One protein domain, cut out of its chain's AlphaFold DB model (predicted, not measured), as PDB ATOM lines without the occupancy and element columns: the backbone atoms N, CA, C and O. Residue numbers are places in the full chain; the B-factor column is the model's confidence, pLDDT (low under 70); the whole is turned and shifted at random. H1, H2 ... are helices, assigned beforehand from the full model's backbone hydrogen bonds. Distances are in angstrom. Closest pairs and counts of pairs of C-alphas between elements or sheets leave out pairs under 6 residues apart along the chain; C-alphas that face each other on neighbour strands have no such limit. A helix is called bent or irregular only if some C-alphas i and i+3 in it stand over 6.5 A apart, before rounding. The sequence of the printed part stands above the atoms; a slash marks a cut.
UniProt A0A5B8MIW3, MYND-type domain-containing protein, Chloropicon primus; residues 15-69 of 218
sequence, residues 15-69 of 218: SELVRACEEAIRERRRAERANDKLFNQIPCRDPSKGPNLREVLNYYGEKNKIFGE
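This is residues 15 to 69 of the 218 residues of the protein "MYND-type domain-containing protein" of Chloropicon primus (UniProt A0A5B8MIW3). An open L of two helices: the long helix H1 makes one arm and most of the length, and the shorter H2 makes the other, with a loop, residues 40 to 52, at the corner between them. The two helices stay apart, and much of both arms sticks out: residues 15 to 39 of H1 and residues 61 to 69 of H2. The printed part has 55 residues, with two named helices in the order H1, H2 and no named strand; its class is all helix. It is extended, with a radius of gyration of the C-alphas of 17.7 A, and flat, with spans of 54 by 33 by 10 A.

H1 is residues 15 to 39, 35.9 A from first to last C-alpha; it begins at C-alpha 15, at (-8.315, -0.119, 34.527), and ends at C-alpha 39, at (-5.551, -34.749, 25.515). Residues 40 to 52 hold no named element. H2 is residues 53 to 69, 24.3 A from first to last C-alpha, and ends at C-alpha 69, at (10.442, -39.318, 15.907).

H1 and H2 are apart, with no C-alpha of the one within 8 A of the other. The N-to-C direction of H1 is (0.05, -0.99, -0.15), and that of H2 is (0.76, 0.56, -0.33). Neither helix is bent. In H1 and H2 every O i to N i+4 pair is within hydrogen-bond range.

The two C-alphas farthest apart are those of Ser 15 and Arg 54, at 54.0 A. The C-alphas of Ser 15 and Glu 69, the first and last printed, are 47.3 A apart. The printed part has no cut. The link from H1 to H2, 13 residues, is long. The mean pLDDT of the printed part is 82.1; residues 35 to 36 and 38 to 40 are under 70.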
ATOM      1  N   SER A  15      -8.035   0.899  33.510       93.38
ATOM      2  CA  SER A  15      -8.315  -0.119  34.527       93.38
ATOM      3  C   SER A  15      -9.282  -1.204  34.034       93.38
ATOM      4  O   SER A  15      -9.113  -2.383  34.359       93.38
ATOM      5  N   GLU A  16     -10.265  -0.844  33.208       94.88
ATOM      6  CA  GLU A  16     -11.191  -1.797  32.594       94.88
ATOM      7  C   GLU A  16     -10.497  -2.663  31.539       94.88
ATOM      8  O   GLU A  16     -10.749  -3.869  31.490       94.88
ATOM      9  N   LEU A  17      -9.577  -2.087  30.756       91.44
ATOM     10  CA  LEU A  17      -8.750  -2.827  29.798       91.44
ATOM     11  C   LEU A  17      -7.840  -3.843  30.499       91.44
ATOM     12  O   LEU A  17      -7.747  -4.993  30.061       91.44
ATOM     13  N   VAL A  18      -7.207  -3.457  31.613       93.00
ATOM     14  CA  VAL A  18      -6.389  -4.377  32.421       93.00
ATOM     15  C   VAL A  18      -7.241  -5.534  32.943       93.00
ATOM     16  O   VAL A  18      -6.862  -6.694  32.772       93.00
ATOM     17  N   ARG A  19      -8.426  -5.250  33.500       95.06
ATOM     18  CA  ARG A  19      -9.334  -6.287  34.015       95.06
ATOM     19  C   ARG A  19      -9.809  -7.243  32.914       95.06
ATOM     20  O   ARG A  19      -9.794  -8.454  33.127       95.06
ATOM     21  N   ALA A  20     -10.169  -6.720  31.742       93.31
ATOM     22  CA  ALA A  20     -10.571  -7.531  30.592       93.31
ATOM     23  C   ALA A  20      -9.421  -8.421  30.087       93.31
ATOM     24  O   ALA A  20      -9.621  -9.599  29.786       93.31
ATOM     25  N   CYS A  21      -8.195  -7.894  30.055       93.06
ATOM     26  CA  CYS A  21      -7.008  -8.657  29.678       93.06
ATOM     27  C   CYS A  21      -6.707  -9.782  30.686       93.06
ATOM     28  O   CYS A  21      -6.452 -10.923  30.293       93.06
ATOM     29  N   GLU A  22      -6.796  -9.501  31.990       95.06
ATOM     30  CA  GLU A  22      -6.635 -10.521  33.031       95.06
ATOM     31  C   GLU A  22      -7.687 -11.631  32.930       95.06
ATOM     32  O   GLU A  22      -7.359 -12.813  33.076       95.06
ATOM     33  N   GLU A  23      -8.942 -11.268  32.672       96.00
ATOM     34  CA  GLU A  23     -10.033 -12.220  32.486       96.00
ATOM     35  C   GLU A  23      -9.810 -13.095  31.247       96.00
ATOM     36  O   GLU A  23      -9.874 -14.321  31.350       96.00
ATOM     37  N   ALA A  24      -9.403 -12.502  30.122       92.88
ATOM     38  CA  ALA A  24      -9.049 -13.239  28.910       92.88
ATOM     39  C   ALA A  24      -7.883 -14.224  29.137       92.88
ATOM     40  O   ALA A  24      -7.904 -15.353  28.638       92.88
ATOM     41  N   ILE A  25      -6.872 -13.844  29.930       92.50
ATOM     42  CA  ILE A  25      -5.771 -14.742  30.313       92.50
ATOM     43  C   ILE A  25      -6.281 -15.884  31.204       92.50
ATOM     44  O   ILE A  25      -5.869 -17.036  31.025       92.50
ATOM     45  N   ARG A  26      -7.168 -15.600  32.168       94.75
ATOM     46  CA  ARG A  26      -7.770 -16.632  33.033       94.75
ATOM     47  C   ARG A  26      -8.596 -17.621  32.218       94.75
ATOM     48  O   ARG A  26      -8.445 -18.824  32.440       94.75
ATOM     49  N   GLU A  27      -9.401 -17.136  31.278       93.06
ATOM     50  CA  GLU A  27     -10.184 -17.965  30.358       93.06
ATOM     51  C   GLU A  27      -9.289 -18.828  29.472       93.06
ATOM     52  O   GLU A  27      -9.460 -20.047  29.434       93.06
ATOM     53  N   ARG A  28      -8.235 -18.257  28.871       90.44
ATOM     54  CA  ARG A  28      -7.257 -19.036  28.095       90.44
ATOM     55  C   ARG A  28      -6.650 -20.172  28.920       90.44
ATOM     56  O   ARG A  28      -6.621 -21.310  28.466       90.44
ATOM     57  N   ARG A  29      -6.249 -19.903  30.169       90.25
ATOM     58  CA  ARG A  29      -5.715 -20.935  31.078       90.25
ATOM     59  C   ARG A  29      -6.762 -21.979  31.486       90.25
ATOM     60  O   ARG A  29      -6.410 -23.128  31.750       90.25
ATOM     61  N   ARG A  30      -8.045 -21.608  31.612       91.00
ATOM     62  CA  ARG A  30      -9.142 -22.569  31.847       91.00
ATOM     63  C   ARG A  30      -9.322 -23.477  30.632       91.00
ATOM     64  O   ARG A  30      -9.384 -24.690  30.822       91.00
ATOM     65  N   ALA A  31      -9.323 -22.908  29.428       82.25
ATOM     66  CA  ALA A  31      -9.411 -23.649  28.174       82.25
ATOM     67  C   ALA A  31      -8.216 -24.595  27.975       82.25
ATOM     68  O   ALA A  31      -8.423 -25.760  27.657       82.25
ATOM     69  N   GLU A  32      -6.985 -24.149  28.248       75.31
ATOM     70  CA  GLU A  32      -5.781 -24.997  28.208       75.31
ATOM     71  C   GLU A  32      -5.891 -26.181  29.173       75.31
ATOM     72  O   GLU A  32      -5.716 -27.319  28.757       75.31
ATOM     73  N   ARG A  33      -6.294 -25.957  30.433       77.50
ATOM     74  CA  ARG A  33      -6.514 -27.057  31.393       77.50
ATOM     75  C   ARG A  33      -7.633 -28.008  30.971       77.50
ATOM     76  O   ARG A  33      -7.565 -29.196  31.274       77.50
ATOM     77  N   ALA A  34      -8.686 -27.501  30.333       75.94
ATOM     78  CA  ALA A  34      -9.751 -28.335  29.784       75.94
ATOM     79  C   ALA A  34      -9.241 -29.173  28.601       75.94
ATOM     80  O   ALA A  34      -9.537 -30.363  28.524       75.94
ATOM     81  N   ASN A  35      -8.413 -28.584  27.738       67.06
ATOM     82  CA  ASN A  35      -7.786 -29.268  26.613       67.06
ATOM     83  C   ASN A  35      -6.751 -30.303  27.082       67.06
ATOM     84  O   ASN A  35      -6.753 -31.420  26.589       67.06
ATOM     85  N   ASP A  36      -5.961 -30.013  28.116       67.19
ATOM     86  CA  ASP A  36      -5.041 -30.976  28.738       67.19
ATOM     87  C   ASP A  36      -5.786 -32.174  29.346       67.19
ATOM     88  O   ASP A  36      -5.312 -33.312  29.294       67.19
ATOM     89  N   LYS A  37      -6.986 -31.953  29.903       71.25
ATOM     90  CA  LYS A  37      -7.870 -33.049  30.332       71.25
ATOM     91  C   LYS A  37      -8.382 -33.860  29.139       71.25
ATOM     92  O   LYS A  37      -8.499 -35.075  29.260       71.25
ATOM     93  N   LEU A  38      -8.654 -33.211  28.005       60.16
ATOM     94  CA  LEU A  38      -9.105 -33.855  26.768       60.16
ATOM     95  C   LEU A  38      -7.975 -34.636  26.073       60.16
ATOM     96  O   LEU A  38      -8.197 -35.738  25.589       60.16
ATOM     97  N   PHE A  39      -6.743 -34.122  26.098       50.00
ATOM     98  CA  PHE A  39      -5.551 -34.749  25.515       50.00
ATOM     99  C   PHE A  39      -5.157 -36.053  26.234       50.00
ATOM    100  O   PHE A  39      -4.446 -36.895  25.681       50.00
ATOM    101  N   ASN A  40      -5.651 -36.236  27.461       58.47
ATOM    102  CA  ASN A  40      -5.530 -37.469  28.235       58.47
ATOM    103  C   ASN A  40      -6.737 -38.414  28.085       58.47
ATOM    104  O   ASN A  40      -6.762 -39.461  28.732       58.47
ATOM    105  N   GLN A  41      -7.722 -38.095  27.239       73.06
ATOM    106  CA  GLN A  41      -8.772 -39.045  26.878       73.06
ATOM    107  C   GLN A  41      -8.247 -39.957  25.772       73.06
ATOM    108  O   GLN A  41      -8.074 -39.554  24.623       73.06
ATOM    109  N   ILE A  42      -7.954 -41.200  26.143       75.31
ATOM    110  CA  ILE A  42      -7.601 -42.252  25.192       75.31
ATOM    111  C   ILE A  42      -8.824 -42.470  24.288       75.31
ATOM    112  O   ILE A  42      -9.903 -42.756  24.818       75.31
ATOM    113  N   PRO A  43      -8.691 -42.339  22.954       76.25
ATOM    114  CA  PRO A  43      -9.792 -42.606  22.040       76.25
ATOM    115  C   PRO A  43     -10.289 -44.035  22.262       76.25
ATOM    116  O   PRO A  43      -9.509 -44.985  22.183       76.25
ATOM    117  N   CYS A  44     -11.575 -44.190  22.558       75.81
ATOM    118  CA  CYS A  44     -12.211 -45.490  22.738       75.81
ATOM    119  C   CYS A  44     -13.397 -45.619  21.784       75.81
ATOM    120  O   CYS A  44     -14.070 -44.633  21.479       75.81
ATOM    121  N   ARG A  45     -13.652 -46.835  21.292       77.31
ATOM    122  CA  ARG A  45     -14.797 -47.104  20.405       77.31
ATOM    123  C   ARG A  45     -16.152 -46.973  21.100       77.31
ATOM    124  O   ARG A  45     -17.137 -46.704  20.422       77.31
ATOM    125  N   ASP A  46     -16.203 -47.175  22.415       79.50
ATOM    126  CA  ASP A  46     -17.425 -47.093  23.217       79.50
ATOM    127  C   ASP A  46     -17.182 -46.244  24.481       79.50
ATOM    128  O   ASP A  46     -16.621 -46.739  25.464       79.50
ATOM    129  N   PRO A  47     -17.619 -44.970  24.490       76.00
ATOM    130  CA  PRO A  47     -17.442 -44.072  25.629       76.00
ATOM    131  C   PRO A  47     -18.106 -44.564  26.919       76.00
ATOM    132  O   PRO A  47     -17.676 -44.184  28.003       76.00
ATOM    133  N   SER A  48     -19.137 -45.415  26.822       73.12
ATOM    134  CA  SER A  48     -19.860 -45.931  27.993       73.12
ATOM    135  C   SER A  48     -19.075 -46.998  28.759       73.12
ATOM    136  O   SER A  48     -19.291 -47.191  29.955       73.12
ATOM    137  N   LYS A  49     -18.139 -47.672  28.081       79.69
ATOM    138  CA  LYS A  49     -17.299 -48.738  28.648       79.69
ATOM    139  C   LYS A  49     -15.857 -48.297  28.885       79.69
ATOM    140  O   LYS A  49     -15.133 -48.966  29.618       79.69
ATOM    141  N   GLY A  50     -15.456 -47.175  28.288       76.69
ATOM    142  CA  GLY A  50     -14.085 -46.685  28.318       76.69
ATOM    143  C   GLY A  50     -13.137 -47.500  27.425       76.69
ATOM    144  O   GLY A  50     -13.549 -48.470  26.781       76.69
ATOM    145  N   PRO A  51     -11.856 -47.102  27.352       84.00
ATOM    146  CA  PRO A  51     -10.871 -47.763  26.509       84.00
ATOM    147  C   PRO A  51     -10.538 -49.154  27.047       84.00
ATOM    148  O   PRO A  51     -10.205 -49.327  28.221       84.00
ATOM    149  N   ASN A  52     -10.559 -50.157  26.173       87.88
ATOM    150  CA  ASN A  52     -10.040 -51.474  26.528       87.88
ATOM    151  C   ASN A  52      -8.498 -51.476  26.526       87.88
ATOM    152  O   ASN A  52      -7.852 -50.596  25.955       87.88
ATOM    153  N   LEU A  53      -7.886 -52.501  27.129       81.44
ATOM    154  CA  LEU A  53      -6.425 -52.607  27.245       81.44
ATOM    155  C   LEU A  53      -5.699 -52.482  25.891       81.44
ATOM    156  O   LEU A  53      -4.625 -51.892  25.825       81.44
ATOM    157  N   ARG A  54      -6.288 -52.991  24.801       87.81
ATOM    158  CA  ARG A  54      -5.704 -52.902  23.455       87.81
ATOM    159  C   ARG A  54      -5.704 -51.466  22.925       87.81
ATOM    160  O   ARG A  54      -4.714 -51.049  22.335       87.81
ATOM    161  N   GLU A  55      -6.771 -50.706  23.153       86.00
ATOM    162  CA  GLU A  55      -6.859 -49.286  22.777       86.00
ATOM    163  C   GLU A  55      -5.862 -48.432  23.572       86.00
ATOM    164  O   GLU A  55      -5.164 -47.599  22.993       86.00
ATOM    165  N   VAL A  56      -5.709 -48.711  24.872       82.44
ATOM    166  CA  VAL A  56      -4.696 -48.068  25.723       82.44
ATOM    167  C   VAL A  56      -3.284 -48.346  25.200       82.44
ATOM    168  O   VAL A  56      -2.498 -47.416  25.011       82.44
ATOM    169  N   LEU A  57      -2.956 -49.613  24.931       84.44
ATOM    170  CA  LEU A  57      -1.633 -50.002  24.439       84.44
ATOM    171  C   LEU A  57      -1.323 -49.392  23.067       84.44
ATOM    172  O   LEU A  57      -0.205 -48.922  22.858       84.44
ATOM    173  N   ASN A  58      -2.304 -49.337  22.163       87.69
ATOM    174  CA  ASN A  58      -2.144 -48.692  20.860       87.69
ATOM    175  C   ASN A  58      -1.871 -47.188  21.001       87.69
ATOM    176  O   ASN A  58      -0.910 -46.695  20.414       87.69
ATOM    177  N   TYR A  59      -2.648 -46.477  21.828       88.19
ATOM    178  CA  TYR A  59      -2.456 -45.044  22.069       88.19
ATOM    179  C   TYR A  59      -1.052 -44.738  22.604       88.19
ATOM    180  O   TYR A  59      -0.364 -43.857  22.088       88.19
ATOM    181  N   TYR A  60      -0.577 -45.487  23.605       83.75
ATOM    182  CA  TYR A  60       0.777 -45.284  24.131       83.75
ATOM    183  C   TYR A  60       1.869 -45.732  23.152       83.75
ATOM    184  O   TYR A  60       2.930 -45.108  23.113       83.75
ATOM    185  N   GLY A  61       1.621 -46.761  22.341       88.19
ATOM    186  CA  GLY A  61       2.520 -47.190  21.271       88.19
ATOM    187  C   GLY A  61       2.728 -46.100  20.217       88.19
ATOM    188  O   GLY A  61       3.866 -45.724  19.933       88.19
ATOM    189  N   GLU A  62       1.641 -45.529  19.698       84.62
ATOM    190  CA  GLU A  62       1.687 -44.415  18.742       84.62
ATOM    191  C   GLU A  62       2.297 -43.156  19.362       84.62
ATOM    192  O   GLU A  62       3.176 -42.533  18.766       84.62
ATOM    193  N   LYS A  63       1.920 -42.823  20.601       78.88
ATOM    194  CA  LYS A  63       2.501 -41.701  21.348       78.88
ATOM    195  C   LYS A  63       4.016 -41.853  21.494       78.88
ATOM    196  O   LYS A  63       4.757 -40.908  21.228       78.88
ATOM    197  N   ASN A  64       4.498 -43.040  21.856       76.75
ATOM    198  CA  ASN A  64       5.930 -43.320  21.968       76.75
ATOM    199  C   ASN A  64       6.644 -43.265  20.615       76.75
ATOM    200  O   ASN A  64       7.769 -42.771  20.559       76.75
ATOM    201  N   LYS A  65       5.996 -43.710  19.530       85.12
ATOM    202  CA  LYS A  65       6.524 -43.567  18.168       85.12
ATOM    203  C   LYS A  65       6.709 -42.091  17.802       85.12
ATOM    204  O   LYS A  65       7.806 -41.707  17.406       85.12
ATOM    205  N   ILE A  66       5.700 -41.254  18.047       77.69
ATOM    206  CA  ILE A  66       5.773 -39.801  17.814       77.69
ATOM    207  C   ILE A  66       6.880 -39.165  18.665       77.69
ATOM    208  O   ILE A  66       7.671 -38.371  18.161       77.69
ATOM    209  N   PHE A  67       6.996 -39.525  19.947       71.88
ATOM    210  CA  PHE A  67       8.085 -39.023  20.794       71.88
ATOM    211  C   PHE A  67       9.468 -39.498  20.336       71.88
ATOM    212  O   PHE A  67      10.434 -38.741  20.447       71.88
ATOM    213  N   GLY A  68       9.578 -40.726  19.828       80.00
ATOM    214  CA  GLY A  68      10.794 -41.248  19.211       80.00
ATOM    215  C   GLY A  68      11.191 -40.432  17.982       80.00
ATOM    216  O   GLY A  68      12.327 -39.973  17.898       80.00
ATOM    217  N   GLU A  69      10.237 -40.161  17.089       78.06
ATOM    218  CA  GLU A  69      10.442 -39.318  15.907       78.06
ATOM    219  C   GLU A  69      10.816 -37.875  16.286       78.06
ATOM    220  O   GLU A  69      11.763 -37.324  15.732       78.06
TER     221      GLU A  69